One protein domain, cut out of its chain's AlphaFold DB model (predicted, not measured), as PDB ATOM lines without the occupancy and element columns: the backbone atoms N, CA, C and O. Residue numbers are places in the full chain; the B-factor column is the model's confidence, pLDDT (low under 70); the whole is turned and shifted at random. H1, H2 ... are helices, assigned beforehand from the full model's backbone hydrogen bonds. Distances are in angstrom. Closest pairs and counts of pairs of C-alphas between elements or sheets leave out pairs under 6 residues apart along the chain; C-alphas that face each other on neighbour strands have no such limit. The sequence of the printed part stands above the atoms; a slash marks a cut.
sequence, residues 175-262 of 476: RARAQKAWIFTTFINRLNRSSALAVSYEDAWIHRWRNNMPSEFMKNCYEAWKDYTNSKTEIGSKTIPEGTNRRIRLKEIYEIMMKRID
ATOM      1  N   ARG A 175      35.127 -44.063  20.975       89.88
ATOM      2  CA  ARG A 175      35.246 -45.149  20.005       89.88
ATOM      3  C   ARG A 175      36.119 -44.745  18.816       89.88
ATOM      4  O   ARG A 175      36.979 -45.538  18.443       89.88
ATOM      5  N   ALA A 176      35.938 -43.539  18.282       90.88
ATOM      6  CA  ALA A 176      36.753 -43.000  17.195       90.88
ATOM      7  C   ALA A 176      38.226 -42.861  17.614       90.88
ATOM      8  O   ALA A 176      39.122 -43.338  16.918       90.88
ATOM      9  N   ARG A 177      38.488 -42.303  18.805       91.56
ATOM     10  CA  ARG A 177      39.849 -42.246  19.368       91.56
ATOM     11  C   ARG A 177      40.448 -43.638  19.575       91.56
ATOM     12  O   ARG A 177      41.571 -43.888  19.155       91.56
ATOM     13  N   ALA A 178      39.687 -44.580  20.126       92.94
ATOM     14  CA  ALA A 178      40.149 -45.952  20.324       92.94
ATOM     15  C   ALA A 178      40.494 -46.657  19.000       92.94
ATOM     16  O   ALA A 178      41.428 -47.456  18.966       92.94
ATOM     17  N   GLN A 179      39.773 -46.373  17.908       92.88
ATOM     18  CA  GLN A 179      40.093 -46.901  16.573       92.88
ATOM     19  C   GLN A 179      41.441 -46.388  16.077       92.88
ATOM     20  O   GLN A 179      42.289 -47.190  15.694       92.88
ATOM     21  N   LYS A 180      41.664 -45.077  16.165       93.12
ATOM     22  CA  LYS A 180      42.934 -44.429  15.820       93.12
ATOM     23  C   LYS A 180      44.102 -44.960  16.661       93.12
ATOM     24  O   LYS A 180      45.122 -45.380  16.117       93.12
ATOM     25  N   ALA A 181      43.907 -45.073  17.976       92.38
ATOM     26  CA  ALA A 181      44.876 -45.678  18.888       92.38
ATOM     27  C   ALA A 181      45.177 -47.144  18.532       92.38
ATOM     28  O   ALA A 181      46.323 -47.589  18.611       92.38
ATOM     29  N   TRP A 182      44.168 -47.911  18.107       91.69
ATOM     30  CA  TRP A 182      44.326 -49.304  17.687       91.69
ATOM     31  C   TRP A 182      45.123 -49.450  16.381       91.69
ATOM     32  O   TRP A 182      45.959 -50.356  16.282       91.69
ATOM     33  N   ILE A 183      44.901 -48.559  15.404       88.81
ATOM     34  CA  ILE A 183      45.698 -48.485  14.167       88.81
ATOM     35  C   ILE A 183      47.166 -48.250  14.531       88.81
ATOM     36  O   ILE A 183      48.028 -49.042  14.153       88.81
ATOM     37  N   PHE A 184      47.440 -47.228  15.344       88.50
ATOM     38  CA  PHE A 184      48.808 -46.876  15.719       88.50
ATOM     39  C   PHE A 184      49.478 -47.948  16.594       88.50
ATOM     40  O   PHE A 184      50.644 -48.272  16.400       88.50
ATOM     41  N   THR A 185      48.733 -48.592  17.498       86.06
ATOM     42  CA  THR A 185      49.244 -49.735  18.278       86.06
ATOM     43  C   THR A 185      49.652 -50.893  17.368       86.06
ATOM     44  O   THR A 185      50.655 -51.562  17.613       86.06
ATOM     45  N   THR A 186      48.882 -51.147  16.306       80.88
ATOM     46  CA  THR A 186      49.229 -52.172  15.312       80.88
ATOM     47  C   THR A 186      50.511 -51.794  14.567       80.88
ATOM     48  O   THR A 186      51.366 -52.658  14.394       80.88
ATOM     49  N   PHE A 187      50.656 -50.522  14.187       82.06
ATOM     50  CA  PHE A 187      51.855 -49.980  13.544       82.06
ATOM     51  C   PHE A 187      53.108 -50.133  14.426       82.06
ATOM     52  O   PHE A 187      54.079 -50.748  13.994       82.06
ATOM     53  N   ILE A 188      53.065 -49.697  15.692       79.56
ATOM     54  CA  ILE A 188      54.191 -49.812  16.640       79.56
ATOM     55  C   ILE A 188      54.577 -51.276  16.904       79.56
ATOM     56  O   ILE A 188      55.751 -51.635  16.862       79.56
ATOM     57  N   ASN A 189      53.596 -52.159  17.114       76.44
ATOM     58  CA  ASN A 189      53.871 -53.582  17.338       76.44
ATOM     59  C   ASN A 189      54.545 -54.264  16.140       76.44
ATOM     60  O   ASN A 189      55.194 -55.292  16.323       76.44
ATOM     61  N   ARG A 190      54.349 -53.744  14.923       71.75
ATOM     62  CA  ARG A 190      55.016 -54.231  13.710       71.75
ATOM     63  C   ARG A 190      56.392 -53.608  13.526       71.75
ATOM     64  O   ARG A 190      57.310 -54.349  13.215       71.75
ATOM     65  N   LEU A 191      56.546 -52.310  13.800       72.31
ATOM     66  CA  LEU A 191      57.853 -51.640  13.851       72.31
ATOM     67  C   LEU A 191      58.851 -52.388  14.747       72.31
ATOM     68  O   LEU A 191      60.015 -52.524  14.388       72.31
ATOM     69  N   ASN A 192      58.378 -52.914  15.878       70.25
ATOM     70  CA  ASN A 192      59.202 -53.661  16.831       70.25
ATOM     71  C   ASN A 192      59.478 -55.122  16.414       70.25
ATOM     72  O   ASN A 192      60.205 -55.825  17.109       70.25
ATOM     73  N   ARG A 193      58.881 -55.618  15.320       67.69
ATOM     74  CA  ARG A 193      59.113 -56.972  14.792       67.69
ATOM     75  C   ARG A 193      60.033 -56.886  13.580       67.69
ATOM     76  O   ARG A 193      59.581 -56.578  12.485       67.69
ATOM     77  N   SER A 194      61.298 -57.250  13.759       54.72
ATOM     78  CA  SER A 194      62.356 -57.167  12.740       54.72
ATOM     79  C   SER A 194      62.168 -58.055  11.491       54.72
ATOM     80  O   SER A 194      63.040 -58.056  10.632       54.72
ATOM     81  N   SER A 195      61.078 -58.829  11.371       52.78
ATOM     82  CA  SER A 195      60.912 -59.878  10.343       52.78
ATOM     83  C   SER A 195      59.556 -59.909   9.620       52.78
ATOM     84  O   SER A 195      59.271 -60.864   8.895       52.78
ATOM     85  N   ALA A 196      58.684 -58.912   9.791       53.25
ATOM     86  CA  ALA A 196      57.418 -58.900   9.055       53.25
ATOM     87  C   ALA A 196      57.639 -58.397   7.618       53.25
ATOM     88  O   ALA A 196      58.064 -57.261   7.437       53.25
ATOM     89  N   LEU A 197      57.321 -59.235   6.620       51.44
ATOM     90  CA  LEU A 197      57.187 -58.857   5.205       51.44
ATOM     91  C   LEU A 197      56.486 -57.496   5.096       51.44
ATOM     92  O   LEU A 197      55.312 -57.368   5.453       51.44
ATOM     93  N   ALA A 198      57.234 -56.488   4.656       50.47
ATOM     94  CA  ALA A 198      56.765 -55.120   4.576       50.47
ATOM     95  C   ALA A 198      55.622 -55.007   3.558       50.47
ATOM     96  O   ALA A 198      55.730 -55.458   2.417       50.47
ATOM     97  N   VAL A 199      54.496 -54.430   3.979       55.50
ATOM     98  CA  VAL A 199      53.423 -54.036   3.060       55.50
ATOM     99  C   VAL A 199      53.686 -52.591   2.644       55.50
ATOM    100  O   VAL A 199      53.950 -51.746   3.495       55.50
ATOM    101  N   SER A 200      53.541 -52.280   1.355       59.59
ATOM    102  CA  SER A 200      53.955 -50.998   0.754       59.59
ATOM    103  C   SER A 200      53.411 -49.721   1.423       59.59
ATOM    104  O   SER A 200      54.057 -48.676   1.353       59.59
ATOM    105  N   TYR A 201      52.248 -49.763   2.088       65.56
ATOM    106  CA  TYR A 201      51.722 -48.599   2.819       65.56
ATOM    107  C   TYR A 201      52.407 -48.384   4.180       65.56
ATOM    108  O   TYR A 201      52.475 -47.253   4.663       65.56
ATOM    109  N   GLU A 202      52.897 -49.453   4.815       67.62
ATOM    110  CA  GLU A 202      53.571 -49.392   6.114       67.62
ATOM    111  C   GLU A 202      54.950 -48.773   5.946       67.62
ATOM    112  O   GLU A 202      55.294 -47.883   6.714       67.62
ATOM    113  N   ASP A 203      55.672 -49.123   4.880       68.31
ATOM    114  CA  ASP A 203      56.941 -48.485   4.522       68.31
ATOM    115  C   ASP A 203      56.792 -46.976   4.332       68.31
ATOM    116  O   ASP A 203      57.627 -46.204   4.802       68.31
ATOM    117  N   ALA A 204      55.689 -46.533   3.724       72.00
ATOM    118  CA  ALA A 204      55.395 -45.111   3.586       72.00
ATOM    119  C   ALA A 204      55.193 -44.427   4.952       72.00
ATOM    120  O   ALA A 204      55.672 -43.312   5.161       72.00
ATOM    121  N   TRP A 205      54.520 -45.090   5.900       79.25
ATOM    122  CA  TRP A 205      54.356 -44.586   7.268       79.25
ATOM    123  C   TRP A 205      55.668 -44.604   8.053       79.25
ATOM    124  O   TRP A 205      55.971 -43.630   8.731       79.25
ATOM    125  N   ILE A 206      56.467 -45.668   7.939       77.19
ATOM    126  CA  ILE A 206      57.789 -45.784   8.570       77.19
ATOM    127  C   ILE A 206      58.713 -44.687   8.043       77.19
ATOM    128  O   ILE A 206      59.343 -43.988   8.833       77.19
ATOM    129  N   HIS A 207      58.761 -44.498   6.724       75.38
ATOM    130  CA  HIS A 207      59.542 -43.449   6.083       75.38
ATOM    131  C   HIS A 207      59.108 -42.062   6.565       75.38
ATOM    132  O   HIS A 207      59.945 -41.277   7.008       75.38
ATOM    133  N   ARG A 208      57.805 -41.752   6.532       78.56
ATOM    134  CA  ARG A 208      57.280 -40.467   7.026       78.56
ATOM    135  C   ARG A 208      57.572 -40.257   8.514       78.56
ATOM    136  O   ARG A 208      57.924 -39.149   8.901       78.56
ATOM    137  N   TRP A 209      57.473 -41.301   9.333       80.75
ATOM    138  CA  TRP A 209      57.766 -41.239  10.767       80.75
ATOM    139  C   TRP A 209      59.247 -40.982  11.052       80.75
ATOM    140  O   TRP A 209      59.574 -40.062  11.793       80.75
ATOM    141  N   ARG A 210      60.146 -41.755  10.427       79.56
ATOM    142  CA  ARG A 210      61.603 -41.628  10.606       79.56
ATOM    143  C   ARG A 210      62.139 -40.284  10.115       79.56
ATOM    144  O   ARG A 210      63.049 -39.746  10.728       79.56
ATOM    145  N   ASN A 211      61.549 -39.734   9.054       77.62
ATOM    146  CA  ASN A 211      61.922 -38.431   8.505       77.62
ATOM    147  C   ASN A 211      61.156 -37.251   9.134       77.62
ATOM    148  O   ASN A 211      61.196 -36.152   8.594       77.62
ATOM    149  N   ASN A 212      60.431 -37.456  10.241       80.06
ATOM    150  CA  ASN A 212      59.677 -36.409  10.943       80.06
ATOM    151  C   ASN A 212      58.656 -35.646  10.059       80.06
ATOM    152  O   ASN A 212      58.415 -34.453  10.233       80.06
ATOM    153  N   MET A 213      58.021 -36.349   9.115       77.75
ATOM    154  CA  MET A 213      56.989 -35.827   8.207       77.75
ATOM    155  C   MET A 213      55.651 -36.586   8.336       77.75
ATOM    156  O   MET A 213      55.134 -37.114   7.341       77.75
ATOM    157  N   PRO A 214      55.054 -36.700   9.541       80.75
ATOM    158  CA  PRO A 214      53.796 -37.419   9.706       80.75
ATOM    159  C   PRO A 214      52.643 -36.681   9.011       80.75
ATOM    160  O   PRO A 214      52.489 -35.465   9.147       80.75
ATOM    161  N   SER A 215      51.797 -37.431   8.301       78.44
ATOM    162  CA  SER A 215      50.542 -36.892   7.766       78.44
ATOM    163  C   SER A 215      49.595 -36.494   8.900       78.44
ATOM    164  O   SER A 215      49.699 -37.004  10.017       78.44
ATOM    165  N   GLU A 216      48.624 -35.631   8.610       82.50
ATOM    166  CA  GLU A 216      47.629 -35.207   9.602       82.50
ATOM    167  C   GLU A 216      46.865 -36.399  10.202       82.50
ATOM    168  O   GLU A 216      46.670 -36.501  11.412       82.50
ATOM    169  N   PHE A 217      46.515 -37.386   9.377       84.88
ATOM    170  CA  PHE A 217      45.911 -38.628   9.854       84.88
ATOM    171  C   PHE A 217      46.835 -39.413  10.802       84.88
ATOM    172  O   PHE A 217      46.384 -39.922  11.833       84.88
ATOM    173  N   MET A 218      48.134 -39.489  10.492       86.12
ATOM    174  CA  MET A 218      49.115 -40.170  11.338       86.12
ATOM    175  C   MET A 218      49.302 -39.451  12.678       86.12
ATOM    176  O   MET A 218      49.324 -40.117  13.713       86.12
ATOM    177  N   LYS A 219      49.350 -38.110  12.682       88.12
ATOM    178  CA  LYS A 219      49.374 -37.295  13.911       88.12
ATOM    179  C   LYS A 219      48.151 -37.578  14.781       88.12
ATOM    180  O   LYS A 219      48.292 -37.907  15.954       88.12
ATOM    181  N   ASN A 220      46.960 -37.574  14.184       89.56
ATOM    182  CA  ASN A 220      45.715 -37.916  14.874       89.56
ATOM    183  C   ASN A 220      45.726 -39.336  15.469       89.56
ATOM    184  O   ASN A 220      45.178 -39.567  16.550       89.56
ATOM    185  N   CYS A 221      46.347 -40.299  14.783       91.38
ATOM    186  CA  CYS A 221      46.519 -41.657  15.297       91.38
ATOM    187  C   CYS A 221      47.511 -41.732  16.459       91.38
ATOM    188  O   CYS A 221      47.244 -42.429  17.441       91.38
ATOM    189  N   TYR A 222      48.616 -40.998  16.368       90.69
ATOM    190  CA  TYR A 222      49.629 -40.923  17.412       90.69
ATOM    191  C   TYR A 222      49.104 -40.261  18.691       90.69
ATOM    192  O   TYR A 222      49.282 -40.807  19.777       90.69
ATOM    193  N   GLU A 223      48.383 -39.144  18.579       92.44
ATOM    194  CA  GLU A 223      47.786 -38.468  19.737       92.44
ATOM    195  C   GLU A 223      46.738 -39.348  20.434       92.44
ATOM    196  O   GLU A 223      46.733 -39.483  21.659       92.44
ATOM    197  N   ALA A 224      45.902 -40.055  19.666       92.62
ATOM    198  CA  ALA A 224      44.973 -41.028  20.236       92.62
ATOM    199  C   ALA A 224      45.696 -42.197  20.931       92.62
ATOM    200  O   ALA A 224      45.220 -42.716  21.944       92.62
ATOM    201  N   TRP A 225      46.842 -42.621  20.396       92.62
ATOM    202  CA  TRP A 225      47.675 -43.651  21.010       92.62
ATOM    203  C   TRP A 225      48.314 -43.184  22.318       92.62
ATOM    204  O   TRP A 225      48.238 -43.929  23.292       92.62
ATOM    205  N   LYS A 226      48.845 -41.954  22.379       91.19
ATOM    206  CA  LYS A 226      49.333 -41.339  23.627       91.19
ATOM    207  C   LYS A 226      48.245 -41.290  24.697       91.19
ATOM    208  O   LYS A 226      48.474 -41.664  25.843       91.19
ATOM    209  N   ASP A 227      47.042 -40.854  24.324       90.50
ATOM    210  CA  ASP A 227      45.890 -40.815  25.231       90.50
ATOM    211  C   ASP A 227      45.574 -42.218  25.783       90.50
ATOM    212  O   ASP A 227      45.378 -42.405  26.986       90.50
ATOM    213  N   TYR A 228      45.615 -43.241  24.925       90.69
ATOM    214  CA  TYR A 228      45.480 -44.637  25.340       90.69
ATOM    215  C   TYR A 228      46.612 -45.109  26.271       90.69
ATOM    216  O   TYR A 228      46.318 -45.742  27.288       90.69
ATOM    217  N   THR A 229      47.883 -44.829  25.969       86.06
ATOM    218  CA  THR A 229      49.007 -45.261  26.816       86.06
ATOM    219  C   THR A 229      48.965 -44.589  28.179       86.06
ATOM    220  O   THR A 229      49.126 -45.276  29.184       86.06
ATOM    221  N   ASN A 230      48.640 -43.295  28.224       85.94
ATOM    222  CA  ASN A 230      48.442 -42.552  29.468       85.94
ATOM    223  C   ASN A 230      47.256 -43.117  30.262       85.94
ATOM    224  O   ASN A 230      47.348 -43.338  31.463       85.94
ATOM    225  N   SER A 231      46.157 -43.463  29.581       84.00
ATOM    226  CA  SER A 231      45.039 -44.170  30.218       84.00
ATOM    227  C   SER A 231      45.487 -45.499  30.832       84.00
ATOM    228  O   SER A 231      45.068 -45.857  31.929       84.00
ATOM    229  N   LYS A 232      46.329 -46.260  30.124       82.12
ATOM    230  CA  LYS A 232      46.818 -47.561  30.590       82.12
ATOM    231  C   LYS A 232      47.679 -47.420  31.849       82.12
ATOM    232  O   LYS A 232      47.491 -48.214  32.773       82.12
ATOM    233  N   THR A 233      48.593 -46.447  31.870       79.75
ATOM    234  CA  THR A 233      49.493 -46.187  33.003       79.75
ATOM    235  C   THR A 233      48.721 -45.689  34.222       79.75
ATOM    236  O   THR A 233      48.854 -46.284  35.287       79.75
ATOM    237  N   GLU A 234      47.844 -44.697  34.060       77.44
ATOM    238  CA  GLU A 234      47.035 -44.125  35.150       77.44
ATOM    239  C   GLU A 234      46.134 -45.164  35.838       77.44
ATOM    240  O   GLU A 234      45.970 -45.148  37.053       77.44
ATOM    241  N   ILE A 235      45.561 -46.102  35.076       74.62
ATOM    242  CA  ILE A 235      44.662 -47.137  35.619       74.62
ATOM    243  C   ILE A 235      45.454 -48.322  36.209       74.62
ATOM    244  O   ILE A 235      44.863 -49.253  36.759       74.62
ATOM    245  N   GLY A 236      46.784 -48.351  36.060       66.19
ATOM    246  CA  GLY A 236      47.607 -49.497  36.456       66.19
ATOM    247  C   GLY A 236      47.215 -50.786  35.721       66.19
ATOM    248  O   GLY A 236      47.311 -51.888  36.268       66.19
ATOM    249  N   SER A 237      46.704 -50.678  34.486       62.91
ATOM    250  CA  SER A 237      46.190 -51.837  33.757       62.91
ATOM    251  C   SER A 237      47.336 -52.744  33.304       62.91
ATOM    252  O   SER A 237      47.977 -52.499  32.280       62.91
ATOM    253  N   LYS A 238      47.530 -53.867  34.010       57.34
ATOM    254  CA  LYS A 238      48.340 -55.012  33.553       57.34
ATOM    255  C   LYS A 238      47.630 -55.770  32.425       57.34
ATOM    256  O   LYS A 238      47.328 -56.953  32.545       57.34
ATOM    257  N   THR A 239      47.278 -55.100  31.332       49.00
ATOM    258  CA  THR A 239      46.808 -55.807  30.138       49.00
ATOM    259  C   THR A 239      47.988 -56.153  29.242       49.00
ATOM    260  O   THR A 239      48.615 -55.277  28.641       49.00
ATOM    261  N   ILE A 240      48.191 -57.475  29.171       49.69
ATOM    262  CA  ILE A 240      49.108 -58.252  28.336       49.69
ATOM    263  C   ILE A 240      50.582 -58.098  28.767       49.69
ATOM    264  O   ILE A 240      51.129 -57.007  28.624       49.69
ATOM    265  N   PRO A 241      51.233 -59.166  29.278       43.16
ATOM    266  CA  PRO A 241      52.686 -59.192  29.419       43.16
ATOM    267  C   PRO A 241      53.322 -58.903  28.061       43.16
ATOM    268  O   PRO A 241      52.937 -59.513  27.052       43.16
ATOM    269  N   GLU A 242      54.278 -57.979  28.037       43.44
ATOM    270  CA  GLU A 242      55.211 -57.850  26.921       43.44
ATOM    271  C   GLU A 242      55.764 -59.250  26.603       43.44
ATOM    272  O   GLU A 242      56.178 -59.978  27.503       43.44
ATOM    273  N   GLY A 243      55.642 -59.692  25.347       44.22
ATOM    274  CA  GLY A 243      56.085 -61.025  24.915       44.22
ATOM    275  C   GLY A 243      54.987 -62.042  24.566       44.22
ATOM    276  O   GLY A 243      55.299 -63.076  23.983       44.22
ATOM    277  N   THR A 244      53.695 -61.773  24.806       46.78
ATOM    278  CA  THR A 244      52.642 -62.644  24.237       46.78
ATOM    279  C   THR A 244      52.272 -62.208  22.817       46.78
ATOM    280  O   THR A 244      51.942 -61.054  22.557       46.78
ATOM    281  N   ASN A 245      52.270 -63.149  21.871       55.06
ATOM    282  CA  ASN A 245      52.013 -62.910  20.441       55.06
ATOM    283  C   ASN A 245      50.545 -62.506  20.119       55.06
ATOM    284  O   ASN A 245      50.083 -62.618  18.982       55.06
ATOM    285  N   ARG A 246      49.766 -62.068  21.120       64.62
ATOM    286  CA  ARG A 246      48.337 -61.755  21.009       64.62
ATOM    287  C   ARG A 246      48.131 -60.303  20.582       64.62
ATOM    288  O   ARG A 246      48.441 -59.370  21.314       64.62
ATOM    289  N   ARG A 247      47.482 -60.111  19.431       69.00
ATOM    290  CA  ARG A 247      47.022 -58.793  18.972       69.00
ATOM    291  C   ARG A 247      45.966 -58.225  19.929       69.00
ATOM    292  O   ARG A 247      44.933 -58.864  20.155       69.00
ATOM    293  N   ILE A 248      46.201 -57.018  20.447       78.88
ATOM    294  CA  ILE A 248      45.215 -56.285  21.253       78.88
ATOM    295  C   ILE A 248      43.958 -55.993  20.420       78.88
ATOM    296  O   ILE A 248      44.028 -55.620  19.243       78.88
ATOM    297  N   ARG A 249      42.783 -56.194  21.011       87.50
ATOM    298  CA  ARG A 249      41.494 -55.958  20.352       87.50
ATOM    299  C   ARG A 249      41.061 -54.512  20.570       87.50
ATOM    300  O   ARG A 249      41.185 -53.984  21.668       87.50
ATOM    301  N   LEU A 250      40.418 -53.905  19.569       89.06
ATOM    302  CA  LEU A 250      39.836 -52.557  19.679       89.06
ATOM    303  C   LEU A 250      38.934 -52.391  20.916       89.06
ATOM    304  O   LEU A 250      38.930 -51.347  21.562       89.06
ATOM    305  N   LYS A 251      38.170 -53.436  21.260       88.06
ATOM    306  CA  LYS A 251      37.305 -53.437  22.444       88.06
ATOM    307  C   LYS A 251      38.097 -53.208  23.740       88.06
ATOM    308  O   LYS A 251      37.595 -52.506  24.606       88.06
ATOM    309  N   GLU A 252      39.300 -53.768  23.851       87.81
ATOM    310  CA  GLU A 252      40.154 -53.648  25.042       87.81
ATOM    311  C   GLU A 252      40.683 -52.213  25.179       87.81
ATOM    312  O   GLU A 252      40.556 -51.618  26.245       87.81
ATOM    313  N   ILE A 253      41.154 -51.614  24.078       89.94
ATOM    314  CA  ILE A 253      41.590 -50.205  24.039       89.94
ATOM    315  C   ILE A 253      40.438 -49.270  24.424       89.94
ATOM    316  O   ILE A 253      40.579 -48.449  25.329       89.94
ATOM    317  N   TYR A 254      39.264 -49.443  23.806       90.62
ATOM    318  CA  TYR A 254      38.068 -48.671  24.158       90.62
ATOM    319  C   TYR A 254      37.696 -48.835  25.637       90.62
ATOM    320  O   TYR A 254      37.244 -47.887  26.278       90.62
ATOM    321  N   GLU A 255      37.858 -50.036  26.196       86.75
ATOM    322  CA  GLU A 255      37.540 -50.288  27.594       86.75
ATOM    323  C   GLU A 255      38.474 -49.572  28.568       86.75
ATOM    324  O   GLU A 255      37.973 -49.022  29.551       86.75
ATOM    325  N   ILE A 256      39.770 -49.518  28.254       87.81
ATOM    326  CA  ILE A 256      40.795 -48.799  29.019       87.81
ATOM    327  C   ILE A 256      40.545 -47.288  28.973       87.81
ATOM    328  O   ILE A 256      40.407 -46.665  30.022       87.81
ATOM    329  N   MET A 257      40.372 -46.706  27.782       89.62
ATOM    330  CA  MET A 257      40.129 -45.260  27.641       89.62
ATOM    331  C   MET A 257      38.851 -44.820  28.370       89.62
ATOM    332  O   MET A 257      38.812 -43.800  29.051       89.62
ATOM    333  N   MET A 258      37.794 -45.630  28.294       86.75
ATOM    334  CA  MET A 258      36.559 -45.368  29.034       86.75
ATOM    335  C   MET A 258      36.722 -45.478  30.555       86.75
ATOM    336  O   MET A 258      35.999 -44.791  31.271       86.75
ATOM    337  N   LYS A 259      37.604 -46.353  31.062       84.38
ATOM    338  CA  LYS A 259      37.880 -46.470  32.503       84.38
ATOM    339  C   LYS A 259      38.620 -45.243  33.043       84.38
ATOM    340  O   LYS A 259      38.359 -44.870  34.175       84.38
ATOM    341  N   ARG A 260      39.467 -44.589  32.239       84.19
ATOM    342  CA  ARG A 260      40.112 -43.316  32.616       84.19
ATOM    343  C   ARG A 260      39.068 -42.227  32.854       84.19
ATOM    344  O   ARG A 260      39.094 -41.532  33.858       84.19
ATOM    345  N   ILE A 261      38.116 -42.118  31.928       80.06
ATOM    346  CA  ILE A 261      37.071 -41.083  31.942       80.06
ATOM    347  C   ILE A 261      36.009 -41.354  33.015       80.06
ATOM    348  O   ILE A 261      35.453 -40.430  33.598       80.06
ATOM    349  N   ASP A 262      35.690 -42.625  33.251       76.00
ATOM    350  CA  ASP A 262      34.749 -43.065  34.278       76.00
ATOM    351  C   ASP A 262      35.447 -44.107  35.158       76.00
ATOM    352  O   ASP A 262      35.254 -45.313  34.985       76.00
TER     353      ASP A 262
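This is residues 175 to 262 of the 476 residues of the protein "Polyprotein" of Tieghemostelium lacteum (UniProt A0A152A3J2). Two helices, H1 and H3, cross near their middles as an X, and H4 packs on both of them, on the first part of H1 and the later part of H3. H2 sits at the other end of the domain, near the later part of H1 and the first part of H3 but less closely packed than H4, while residues 192 to 197 and 241 to 246 stick out as loops. The printed part has 88 residues with four named helices, H1, H2, H3 and H4 in that order, and no named strand; the class is all helix. The whole is compact, with a radius of gyration of the C-alphas of 13.6 A, and spans 38 by 30 by 18 A.

H1, residues 175 to 191, touches H3, residues 216 to 234, through residues 220 to 228 of H3 alone. The closest C-alphas are those of Ala 181 and Trp 225, 4.1 A apart, and the lines are about perpendicular at 87 degrees. With residues 175 to 182 alone, H1 also touches H4, residues 250 to 261, opposite ways at a steep tilt of 60 degrees; the closest C-alphas, of Ala 178 and Tyr 254, are 5.1 A apart. H2, residues 200 to 210, is close to H1 but not clearly touching it, about perpendicular at 88 degrees, with the closest C-alphas, of Phe 187 and Glu 202, 7.6 A apart. H2 is also close to H3 but not clearly touching it: the closest C-alphas, of Trp 205 and Met 218, are 8.0 A apart, and the tilt of 72 degrees is only just about perpendicular. H2 and H4 are apart. H3 touches H4 with residues 227 to 234 alone, the same way at a steep tilt of 64 degrees; the closest C-alphas, of Ser 231 and Arg 260, are 5.5 A apart. The helix packing is mostly crossed, with no shallow tilt among the three pairs that touch. Every O i to N i+4 pair is within hydrogen-bond range in H1, H3 and H4, and 6 of 7 are in H2.

H1, residues 175 to 191, begins at C-alpha 175 (35.246, -45.149, 20.005) and is 24.3 A long from first to last C-alpha. H2, residues 200 to 210, is 15.6 A long. H3, residues 216 to 234, is the longest helix at 27.1 A and begins at C-alpha 216 (47.629, -35.207, 9.602). H4, residues 250 to 261, is 17.0 A long and ends at C-alpha 261 (37.071, -41.083, 31.942).

The two C-alphas farthest apart, of Leu 197 and Asp 262, are 40.0 A apart. The printed part has no cut. The link from H1 to H2 is short, that from H2 to H3 is tight, and that from H3 to H4, residues 235 to 249, is long. The mean pLDDT of the printed part is 77.1, and residues 193 to 203 and 236 to 247 are under 70.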